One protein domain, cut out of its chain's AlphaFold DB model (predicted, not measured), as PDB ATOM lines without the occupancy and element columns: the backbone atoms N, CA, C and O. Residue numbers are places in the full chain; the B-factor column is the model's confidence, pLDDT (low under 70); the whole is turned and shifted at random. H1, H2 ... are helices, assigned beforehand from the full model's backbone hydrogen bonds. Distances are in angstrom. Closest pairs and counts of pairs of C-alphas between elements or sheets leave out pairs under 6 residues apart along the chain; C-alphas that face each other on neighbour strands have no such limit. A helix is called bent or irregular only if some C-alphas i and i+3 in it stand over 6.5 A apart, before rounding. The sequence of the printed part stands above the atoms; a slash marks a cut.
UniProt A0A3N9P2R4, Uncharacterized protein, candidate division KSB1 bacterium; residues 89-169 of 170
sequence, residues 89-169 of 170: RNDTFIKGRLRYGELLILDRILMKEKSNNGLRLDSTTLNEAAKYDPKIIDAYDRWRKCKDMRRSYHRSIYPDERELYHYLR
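This is residues 89 to 169 of the 170 residues of an uncharacterized protein of candidate division KSB1 bacterium (UniProt A0A3N9P2R4). The long helix H2 is the core of a small crossed cluster of helices: H4 crosses over it, H3 packs on it beside H4, and H5 starts at H2 and points away from it. H1 packs side by side with H4, and residues 149 to 158 form a loop that leaves the end of H4 and folds back to the start of H5, which is well clear of H4. The printed part has 81 residues, with five named helices in the order H1, H2, H3, H4, H5 and no named strand; its class is all helix. It is compact, with a radius of gyration of the C-alphas of 12.4 A, and rounded in outline, spanning 35 by 27 by 21 A.

H2, residues 100 to 115, is the longest helix; it runs 22.7 A from C-alpha 100 at (43.517, 49.328, 100.397) to C-alpha 115 at (65.205, 51.973, 106.612). H4, residues 134 to 148, is 20.9 A long. H3 holds residues 123 to 129. H5, residues 159 to 167, is 14.4 A long and ends with C-alpha 167 at (49.840, 36.071, 116.623). H5 is irregular, but only just: C-alphas 160 and 163 are 6.9 A apart. H1, residues 89 to 95, begins with C-alpha 89 at (41.258, 54.038, 118.061).

H2 is the hub and touches H3, H4 and H5. H4 touches it with residues 136 to 140 alone, at a steep tilt of 48 degrees, the same way; the closest C-alphas are those of Leu 106 and Ile 136, 6.2 A apart. H2 touches H3 with its residues 105 to 109 alone, at a steep tilt of 53 degrees, opposite ways; the closest C-alphas, those of Ile 109 and Ala 129, are 6.2 A apart. H2 touches H5 with its residues 107 to 111 alone; the closest C-alphas, those of Asp 107 and Pro 159, are 5.9 A apart, and the lines are only just about perpendicular, at 73 degrees. H1 touches H4 at a shallow tilt of 33 degrees, only just short of steep, opposite ways; the closest C-alphas are those of Ile 94 and Arg 142, 5.4 A apart. H1 and H2 are close but not clearly touching, with the closest C-alphas, those of Lys 95 and Leu 103, 7.4 A apart. H4 and H5 are apart. In H1, H2, H3 and H4 every O i to N i+4 pair is within hydrogen-bond range; in H5 2 of 5 are, beside 2 of 6 O i to N i+3 pairs.

The C-alphas farthest apart, those of Thr 124 and Arg 169, are 37.0 A apart. The printed part has no cut and no long link; H1 to H2 and H3 to H4 are tight links. The mean pLDDT of the printed part is 89.5; residues 150 to 152 and 164 to 169 are under 70.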
ATOM      1  N   ARG A  89      41.682  52.653 118.321       90.62
ATOM      2  CA  ARG A  89      41.258  54.038 118.061       90.62
ATOM      3  C   ARG A  89      42.319  54.799 117.279       90.62
ATOM      4  O   ARG A  89      41.982  55.546 116.366       90.62
ATOM      5  N   ASN A  90      43.591  54.588 117.606       92.50
ATOM      6  CA  ASN A  90      44.692  55.170 116.849       92.50
ATOM      7  C   ASN A  90      44.821  54.513 115.474       92.50
ATOM      8  O   ASN A  90      45.018  55.211 114.491       92.50
ATOM      9  N   ASP A  91      44.664  53.192 115.380       92.81
ATOM     10  CA  ASP A  91      44.725  52.470 114.106       92.81
ATOM     11  C   ASP A  91      43.654  52.970 113.125       92.81
ATOM     12  O   ASP A  91      43.953  53.334 111.986       92.81
ATOM     13  N   THR A  92      42.408  53.091 113.591       92.31
ATOM     14  CA  THR A  92      41.321  53.692 112.801       92.31
ATOM     15  C   THR A  92      41.576  55.166 112.498       92.31
ATOM     16  O   THR A  92      41.327  55.606 111.374       92.31
ATOM     17  N   PHE A  93      42.136  55.921 113.448       94.25
ATOM     18  CA  PHE A  93      42.552  57.302 113.223       94.25
ATOM     19  C   PHE A  93      43.636  57.417 112.150       94.25
ATOM     20  O   PHE A  93      43.530  58.319 111.335       94.25
ATOM     21  N   ILE A  94      44.627  56.527 112.090       94.88
ATOM     22  CA  ILE A  94      45.702  56.538 111.085       94.88
ATOM     23  C   ILE A  94      45.139  56.174 109.710       94.88
ATOM     24  O   ILE A  94      45.333  56.908 108.741       94.88
ATOM     25  N   LYS A  95      44.359  55.090 109.630       93.94
ATOM     26  CA  LYS A  95      43.731  54.636 108.379       93.94
ATOM     27  C   LYS A  95      42.772  55.674 107.805       93.94
ATOM     28  O   LYS A  95      42.771  55.924 106.604       93.94
ATOM     29  N   GLY A  96      41.969  56.319 108.651       91.88
ATOM     30  CA  GLY A  96      40.951  57.275 108.220       91.88
ATOM     31  C   GLY A  96      40.048  56.702 107.125       91.88
ATOM     32  O   GLY A  96      39.344  55.724 107.344       91.88
ATOM     33  N   ARG A  97      40.066  57.330 105.942       90.56
ATOM     34  CA  ARG A  97      39.302  56.909 104.751       90.56
ATOM     35  C   ARG A  97      40.199  56.397 103.618       90.56
ATOM     36  O   ARG A  97      39.836  56.548 102.449       90.56
ATOM     37  N   LEU A  98      41.380  55.880 103.954       92.50
ATOM     38  CA  LEU A  98      42.283  55.308 102.964       92.50
ATOM     39  C   LEU A  98      41.728  53.993 102.418       92.50
ATOM     40  O   LEU A  98      41.302  53.128 103.178       92.50
ATOM     41  N   ARG A  99      41.780  53.841 101.097       91.94
ATOM     42  CA  ARG A  99      41.507  52.586 100.393       91.94
ATOM     43  C   ARG A  99      42.692  51.644 100.545       91.94
ATOM     44  O   ARG A  99      43.832  52.098 100.627       91.94
ATOM     45  N   TYR A 100      42.458  50.344 100.413       88.62
ATOM     46  CA  TYR A 100      43.517  49.328 100.397       88.62
ATOM     47  C   TYR A 100      44.761  49.695  99.557       88.62
ATOM     48  O   TYR A 100      45.891  49.605 100.031       88.62
ATOM     49  N   GLY A 101      44.579  50.187  98.325       89.25
ATOM     50  CA  GLY A 101      45.703  50.602  97.475       89.25
ATOM     51  C   GLY A 101      46.517  51.777  98.038       89.25
ATOM     52  O   GLY A 101      47.731  51.828  97.841       89.25
ATOM     53  N   GLU A 102      45.867  52.692  98.756       93.94
ATOM     54  CA  GLU A 102      46.501  53.832  99.424       93.94
ATOM     55  C   GLU A 102      47.226  53.372 100.707       93.94
ATOM     56  O   GLU A 102      48.345  53.813 100.970       93.94
ATOM     57  N   LEU A 103      46.669  52.398 101.443       94.12
ATOM     58  CA  LEU A 103      47.328  51.751 102.589       94.12
ATOM     59  C   LEU A 103      48.643  51.058 102.187       94.12
ATOM     60  O   LEU A 103      49.652  51.183 102.874       94.12
ATOM     61  N   LEU A 104      48.691  50.407 101.021       93.06
ATOM     62  CA  LEU A 104      49.930  49.810 100.498       93.06
ATOM     63  C   LEU A 104      50.995  50.845 100.104       93.06
ATOM     64  O   LEU A 104      52.186  50.533 100.012       93.06
ATOM     65  N   ILE A 105      50.593  52.076  99.784       95.12
ATOM     66  CA  ILE A 105      51.547  53.170  99.574       95.12
ATOM     67  C   ILE A 105      52.058  53.651 100.933       95.12
ATOM     68  O   ILE A 105      53.270  53.785 101.092       95.12
ATOM     69  N   LEU A 106      51.169  53.819 101.916       96.38
ATOM     70  CA  LEU A 106      51.553  54.150 103.287       96.38
ATOM     71  C   LEU A 106      52.555  53.129 103.850       96.38
ATOM     72  O   LEU A 106      53.584  53.529 104.383       96.38
ATOM     73  N   ASP A 107      52.345  51.830 103.637       95.69
ATOM     74  CA  ASP A 107      53.289  50.784 104.053       95.69
ATOM     75  C   ASP A 107      54.689  50.992 103.478       95.69
ATOM     76  O   ASP A 107      55.685  50.917 104.196       95.69
ATOM     77  N   ARG A 108      54.778  51.310 102.183       95.50
ATOM     78  CA  ARG A 108      56.062  51.584 101.529       95.50
ATOM     79  C   ARG A 108      56.748  52.817 102.110       95.50
ATOM     80  O   ARG A 108      57.962  52.795 102.288       95.50
ATOM     81  N   ILE A 109      55.986  53.864 102.428       97.12
ATOM     82  CA  ILE A 109      56.505  55.075 103.079       97.12
ATOM     83  C   ILE A 109      57.051  54.737 104.470       97.12
ATOM     84  O   ILE A 109      58.177  55.113 104.792       97.12
ATOM     85  N   LEU A 110      56.298  53.984 105.275       96.69
ATOM     86  CA  LEU A 110      56.715  53.603 106.626       96.69
ATOM     87  C   LEU A 110      57.948  52.692 106.614       96.69
ATOM     88  O   LEU A 110      58.862  52.897 107.409       96.69
ATOM     89  N   MET A 111      58.030  51.740 105.682       96.12
ATOM     90  CA  MET A 111      59.231  50.917 105.509       96.12
ATOM     91  C   MET A 111      60.441  51.753 105.079       96.12
ATOM     92  O   MET A 111      61.555  51.507 105.542       96.12
ATOM     93  N   LYS A 112      60.231  52.782 104.248       95.62
ATOM     94  CA  LYS A 112      61.288  53.731 103.884       95.62
ATOM     95  C   LYS A 112      61.761  54.529 105.103       95.62
ATOM     96  O   LYS A 112      62.966  54.633 105.313       95.62
ATOM     97  N   GLU A 113      60.852  55.013 105.951       95.69
ATOM     98  CA  GLU A 113      61.219  55.656 107.223       95.69
ATOM     99  C   GLU A 113      62.030  54.710 108.122       95.69
ATOM    100  O   GLU A 113      63.074  55.093 108.649       95.69
ATOM    101  N   LYS A 114      61.591  53.453 108.263       94.38
ATOM    102  CA  LYS A 114      62.295  52.444 109.065       94.38
ATOM    103  C   LYS A 114      63.719  52.215 108.566       94.38
ATOM    104  O   LYS A 114      64.649  52.201 109.365       94.38
ATOM    105  N   SER A 115      63.887  52.103 107.245       94.00
ATOM    106  CA  SER A 115      65.205  51.973 106.612       94.00
ATOM    107  C   SER A 115      66.111  53.185 106.867       94.00
ATOM    108  O   SER A 115      67.328  53.045 106.894       94.00
ATOM    109  N   ASN A 116      65.520  54.352 107.138       93.19
ATOM    110  CA  ASN A 116      66.211  55.571 107.544       93.19
ATOM    111  C   ASN A 116      66.327  55.691 109.078       93.19
ATOM    112  O   ASN A 116      66.164  56.770 109.649       93.19
ATOM    113  N   ASN A 117      66.542  54.567 109.771       91.88
ATOM    114  CA  ASN A 117      66.651  54.478 111.233       91.88
ATOM    115  C   ASN A 117      65.440  55.047 112.003       91.88
ATOM    116  O   ASN A 117      65.563  55.479 113.148       91.88
ATOM    117  N   GLY A 118      64.259  55.079 111.378       89.69
ATOM    118  CA  GLY A 118      63.035  55.621 111.971       89.69
ATOM    119  C   GLY A 118      62.996  57.150 112.083       89.69
ATOM    120  O   GLY A 118      62.109  57.695 112.758       89.69
ATOM    121  N   LEU A 119      63.939  57.842 111.432       91.69
ATOM    122  CA  LEU A 119      63.928  59.293 111.290       91.69
ATOM    123  C   LEU A 119      62.834  59.708 110.317       91.69
ATOM    124  O   LEU A 119      62.686  59.114 109.248       91.69
ATOM    125  N   ARG A 120      62.099  60.764 110.678       94.56
ATOM    126  CA  ARG A 120      61.042  61.324 109.836       94.56
ATOM    127  C   ARG A 120      61.605  61.634 108.448       94.56
ATOM    128  O   ARG A 120      62.635  62.295 108.331       94.56
ATOM    129  N   LEU A 121      60.909  61.168 107.415       94.88
ATOM    130  CA  LEU A 121      61.220  61.511 106.031       94.88
ATOM    131  C   LEU A 121      61.093  63.021 105.811       94.88
ATOM    132  O   LEU A 121      60.169  63.653 106.333       94.88
ATOM    133  N   ASP A 122      62.009  63.583 105.029       95.12
ATOM    134  CA  ASP A 122      61.904  64.962 104.572       95.12
ATOM    135  C   ASP A 122      60.703  65.137 103.631       95.12
ATOM    136  O   ASP A 122      60.206  64.181 103.023       95.12
ATOM    137  N   SER A 123      60.233  66.378 103.508       94.44
ATOM    138  CA  SER A 123      59.029  66.700 102.743       94.44
ATOM    139  C   SER A 123      59.127  66.279 101.277       94.44
ATOM    140  O   SER A 123      58.133  65.828 100.714       94.44
ATOM    141  N   THR A 124      60.302  66.392 100.652       95.69
ATOM    142  CA  THR A 124      60.493  66.019  99.243       95.69
ATOM    143  C   THR A 124      60.356  64.511  99.079       95.69
ATOM    144  O   THR A 124      59.514  64.048  98.311       95.69
ATOM    145  N   THR A 125      61.090  63.742  99.884       95.56
ATOM    146  CA  THR A 125      61.041  62.277  99.866       95.56
ATOM    147  C   THR A 125      59.647  61.736 100.177       95.56
ATOM    148  O   THR A 125      59.206  60.768  99.548       95.56
ATOM    149  N   LEU A 126      58.951  62.336 101.146       96.88
ATOM    150  CA  LEU A 126      57.584  61.961 101.500       96.88
ATOM    151  C   LEU A 126      56.621  62.231 100.343       96.88
ATOM    152  O   LEU A 126      55.860  61.340  99.968       96.88
ATOM    153  N   ASN A 127      56.674  63.429  99.758       96.25
ATOM    154  CA  ASN A 127      55.806  63.814  98.649       96.25
ATOM    155  C   ASN A 127      56.007  62.908  97.430       96.25
ATOM    156  O   ASN A 127      55.030  62.428  96.855       96.25
ATOM    157  N   GLU A 128      57.255  62.608  97.072       95.19
ATOM    158  CA  GLU A 128      57.568  61.690  95.974       95.19
ATOM    159  C   GLU A 128      57.045  60.274  96.249       95.19
ATOM    160  O   GLU A 128      56.404  59.663  95.390       95.19
ATOM    161  N   ALA A 129      57.259  59.755  97.462       93.81
ATOM    162  CA  ALA A 129      56.807  58.418  97.840       93.81
ATOM    163  C   ALA A 129      55.272  58.310  97.902       93.81
ATOM    164  O   ALA A 129      54.707  57.288  97.503       93.81
ATOM    165  N   ALA A 130      54.601  59.375  98.342       94.75
ATOM    166  CA  ALA A 130      53.147  59.498  98.364       94.75
ATOM    167  C   ALA A 130      52.544  59.850  96.995       94.75
ATOM    168  O   ALA A 130      51.324  59.925  96.879       94.75
ATOM    169  N   LYS A 131      53.367  60.078  95.959       94.56
ATOM    170  CA  LYS A 131      52.931  60.587  94.646       94.56
ATOM    171  C   LYS A 131      52.088  61.861  94.755       94.56
ATOM    172  O   LYS A 131      51.134  62.039  94.001       94.56
ATOM    173  N   TYR A 132      52.442  62.725  95.702       93.81
ATOM    174  CA  TYR A 132      51.736  63.967  96.008       93.81
ATOM    175  C   TYR A 132      50.256  63.774  96.394       93.81
ATOM    176  O   TYR A 132      49.473  64.716  96.293       93.81
ATOM    177  N   ASP A 133      49.855  62.580  96.848       96.44
ATOM    178  CA  ASP A 133      48.501  62.355  97.352       96.44
ATOM    179  C   ASP A 133      48.365  62.915  98.783       96.44
ATOM    180  O   ASP A 133      48.978  62.380  99.719       96.44
ATOM    181  N   PRO A 134      47.540  63.960  98.993       96.38
ATOM    182  CA  PRO A 134      47.403  64.597 100.297       96.38
ATOM    183  C   PRO A 134      46.844  63.654 101.367       96.38
ATOM    184  O   PRO A 134      47.164  63.822 102.540       96.38
ATOM    185  N   LYS A 135      46.043  62.641 101.004       96.75
ATOM    186  CA  LYS A 135      45.474  61.705 101.988       96.75
ATOM    187  C   LYS A 135      46.537  60.800 102.592       96.75
ATOM    188  O   LYS A 135      46.460  60.459 103.770       96.75
ATOM    189  N   ILE A 136      47.501  60.388 101.774       96.69
ATOM    190  CA  ILE A 136      48.585  59.494 102.181       96.69
ATOM    191  C   ILE A 136      49.582  60.261 103.048       96.69
ATOM    192  O   ILE A 136      50.006  59.753 104.086       96.69
ATOM    193  N   ILE A 137      49.904  61.497 102.654       97.44
ATOM    194  CA  ILE A 137      50.745  62.412 103.437       97.44
ATOM    195  C   ILE A 137      50.117  62.650 104.816       97.44
ATOM    196  O   ILE A 137      50.769  62.452 105.838       97.44
ATOM    197  N   ASP A 138      48.823  62.974 104.852       97.12
ATOM    198  CA  ASP A 138      48.089  63.174 106.101       97.12
ATOM    199  C   ASP A 138      48.041  61.900 106.966       97.12
ATOM    200  O   ASP A 138      48.221  61.961 108.179       97.12
ATOM    201  N   ALA A 139      47.859  60.718 106.370       97.31
ATOM    202  CA  ALA A 139      47.898  59.462 107.119       97.31
ATOM    203  C   ALA A 139      49.282  59.165 107.717       97.31
ATOM    204  O   ALA A 139      49.374  58.691 108.852       97.31
ATOM    205  N   TYR A 140      50.356  59.481 106.991       97.38
ATOM    206  CA  TYR A 140      51.719  59.402 107.511       97.38
ATOM    207  C   TYR A 140      51.929  60.362 108.691       97.38
ATOM    208  O   TYR A 140      52.465  59.962 109.725       97.38
ATOM    209  N   ASP A 141      51.439  61.597 108.592       96.50
ATOM    210  CA  ASP A 141      51.524  62.568 109.685       96.50
ATOM    211  C   ASP A 141      50.704  62.136 110.911       96.50
ATOM    212  O   ASP A 141      51.172  62.253 112.050       96.50
ATOM    213  N   ARG A 142      49.513  61.560 110.702       95.88
ATOM    214  CA  ARG A 142      48.708  60.939 111.767       95.88
ATOM    215  C   ARG A 142      49.460  59.790 112.439       95.88
ATOM    216  O   ARG A 142      49.488  59.727 113.668       95.88
ATOM    217  N   TRP A 143      50.124  58.934 111.663       95.94
ATOM    218  CA  TRP A 143      50.956  57.851 112.191       95.94
ATOM    219  C   TRP A 143      52.140  58.368 113.011       95.94
ATOM    220  O   TRP A 143      52.356  57.891 114.128       95.94
ATOM    221  N   ARG A 144      52.863  59.385 112.517       94.81
ATOM    222  CA  ARG A 144      53.947  60.056 113.256       94.81
ATOM    223  C   ARG A 144      53.454  60.601 114.583       94.81
ATOM    224  O   ARG A 144      54.070  60.355 115.613       94.81
ATOM    225  N   LYS A 145      52.308  61.282 114.565       93.06
ATOM    226  CA  LYS A 145      51.682  61.826 115.768       93.06
ATOM    227  C   LYS A 145      51.390  60.728 116.793       93.06
ATOM    228  O   LYS A 145      51.685  60.920 117.967       93.06
ATOM    229  N   CYS A 146      50.847  59.588 116.367       92.50
ATOM    230  CA  CYS A 146      50.622  58.437 117.245       92.50
ATOM    231  C   CYS A 146      51.936  57.831 117.761       92.50
ATOM    232  O   CYS A 146      52.029  57.514 118.942       92.50
ATOM    233  N   LYS A 147      52.968  57.743 116.916       91.00
ATOM    234  CA  LYS A 147      54.279  57.184 117.277       91.00
ATOM    235  C   LYS A 147      55.027  58.043 118.296       91.00
ATOM    236  O   LYS A 147      55.673  57.511 119.195       91.00
ATOM    237  N   ASP A 148      54.942  59.361 118.156       88.88
ATOM    238  CA  ASP A 148      55.623  60.313 119.035       88.88
ATOM    239  C   ASP A 148      54.920  60.429 120.408       88.88
ATOM    240  O   ASP A 148      55.520  60.886 121.386       88.88
ATOM    241  N   MET A 149      53.666  59.967 120.528       84.44
ATOM    242  CA  MET A 149      52.994  59.840 121.821       84.44
ATOM    243  C   MET A 149      53.625  58.706 122.636       84.44
ATOM    244  O   MET A 149      53.343  57.529 122.427       84.44
ATOM    245  N   ARG A 150      54.437  59.057 123.638       65.81
ATOM    246  CA  ARG A 150      54.955  58.091 124.616       65.81
ATOM    247  C   ARG A 150      53.821  57.559 125.494       65.81
ATOM    248  O   ARG A 150      53.371  58.243 126.410       65.81
ATOM    249  N   ARG A 151      53.376  56.331 125.224       66.50
ATOM    250  CA  ARG A 151      52.395  55.594 126.036       66.50
ATOM    251  C   ARG A 151      53.030  54.307 126.566       66.50
ATOM    252  O   ARG A 151      53.915  53.747 125.931       66.50
ATOM    253  N   SER A 152      52.586  53.846 127.732       61.56
ATOM    254  CA  SER A 152      53.155  52.672 128.413       61.56
ATOM    255  C   SER A 152      52.736  51.328 127.805       61.56
ATOM    256  O   SER A 152      53.491  50.369 127.909       61.56
ATOM    257  N   TYR A 153      51.559  51.251 127.171       70.94
ATOM    258  CA  TYR A 153      50.971  49.983 126.702       70.94
ATOM    259  C   TYR A 153      50.716  49.908 125.194       70.94
ATOM    260  O   TYR A 153      50.605  48.811 124.655       70.94
ATOM    261  N   HIS A 154      50.623  51.053 124.513       80.12
ATOM    262  CA  HIS A 154      50.296  51.113 123.090       80.12
ATOM    263  C   HIS A 154      51.424  51.751 122.298       80.12
ATOM    264  O   HIS A 154      52.014  52.737 122.744       80.12
ATOM    265  N   ARG A 155      51.703  51.197 121.118       88.00
ATOM    266  CA  ARG A 155      52.706  51.718 120.192       88.00
ATOM    267  C   ARG A 155      52.226  51.652 118.747       88.00
ATOM    268  O   ARG A 155      51.562  50.693 118.349       88.00
ATOM    269  N   SER A 156      52.662  52.626 117.956       90.94
ATOM    270  CA  SER A 156      52.654  52.512 116.501       90.94
ATOM    271  C   SER A 156      53.605  51.402 116.063       90.94
ATOM    272  O   SER A 156      54.704  51.275 116.606       90.94
ATOM    273  N   ILE A 157      53.189  50.618 115.075       91.56
ATOM    274  CA  ILE A 157      53.954  49.493 114.535       91.56
ATOM    275  C   ILE A 157      54.307  49.735 113.072       91.56
ATOM    276  O   ILE A 157      53.548  50.368 112.327       91.56
ATOM    277  N   TYR A 158      55.467  49.230 112.663       93.56
ATOM    278  CA  TYR A 158      55.841  49.186 111.255       93.56
ATOM    279  C   TYR A 158      55.176  48.008 110.525       93.56
ATOM    280  O   TYR A 158      54.773  47.034 111.165       93.56
ATOM    281  N   PRO A 159      55.056  48.060 109.183       92.25
ATOM    282  CA  PRO A 159      54.417  46.993 108.411       92.25
ATOM    283  C   PRO A 159      55.011  45.594 108.619       92.25
ATOM    284  O   PRO A 159      54.265  44.620 108.658       92.25
ATOM    285  N   ASP A 160      56.326  45.493 108.794       89.44
ATOM    286  CA  ASP A 160      57.049  44.242 109.046       89.44
ATOM    287  C   ASP A 160      56.910  43.726 110.491       89.44
ATOM    288  O   ASP A 160      57.213  42.573 110.773       89.44
ATOM    289  N   GLU A 161      56.407  44.545 111.415       87.75
ATOM    290  CA  GLU A 161      56.182  44.169 112.820       87.75
ATOM    291  C   GLU A 161      54.774  43.604 113.066       87.75
ATOM    292  O   GLU A 161      54.456  43.176 114.177       87.75
ATOM    293  N   ARG A 162      53.915  43.599 112.039       85.75
ATOM    294  CA  ARG A 162      52.511  43.168 112.139       85.75
ATOM    295  C   ARG A 162      52.345  41.685 112.406       85.75
ATOM    296  O   ARG A 162      51.393  41.308 113.080       85.75
ATOM    297  N   GLU A 163      53.240  40.857 111.875       74.94
ATOM    298  CA  GLU A 163      53.151  39.397 111.984       74.94
ATOM    299  C   GLU A 163      53.153  38.953 113.451       74.94
ATOM    300  O   GLU A 163      52.302  38.173 113.875       74.94
ATOM    301  N   LEU A 164      54.015  39.574 114.262       64.44
ATOM    302  CA  LEU A 164      54.058  39.350 115.703       64.44
ATOM    303  C   LEU A 164      52.756  39.773 116.401       64.44
ATOM    304  O   LEU A 164      52.366  39.164 117.390       64.44
ATOM    305  N   TYR A 165      52.082  40.817 115.913       67.25
ATOM    306  CA  TYR A 165      50.858  41.321 116.535       67.25
ATOM    307  C   TYR A 165      49.631  40.469 116.213       67.25
ATOM    308  O   TYR A 165      48.784  40.271 117.081       67.25
ATOM    309  N   HIS A 166      49.537  39.947 114.989       67.06
ATOM    310  CA  HIS A 166      48.454  39.033 114.615       67.06
ATOM    311  C   HIS A 166      48.479  37.766 115.469       67.06
ATOM    312  O   HIS A 166      47.439  37.362 115.974       67.06
ATOM    313  N   TYR A 167      49.671  37.236 115.753       60.06
ATOM    314  CA  TYR A 167      49.840  36.071 116.623       60.06
ATOM    315  C   TYR A 167      49.398  36.300 118.081       60.06
ATOM    316  O   TYR A 167      49.030  35.358 118.767       60.06
ATOM    317  N   LEU A 168      49.438  37.541 118.576       56.09
ATOM    318  CA  LEU A 168      49.074  37.871 119.962       56.09
ATOM    319  C   LEU A 168      47.582  38.194 120.148       56.09
ATOM    320  O   LEU A 168      47.152  38.425 121.279       56.09
ATOM    321  N   ARG A 169      46.815  38.301 119.057       59.19
ATOM    322  CA  ARG A 169      45.401  38.708 119.076       59.19
ATOM    323  C   ARG A 169      44.430  37.546 118.839       59.19
ATOM    324  O   ARG A 169      43.246  37.708 119.141       59.19
TER     325      ARG A 169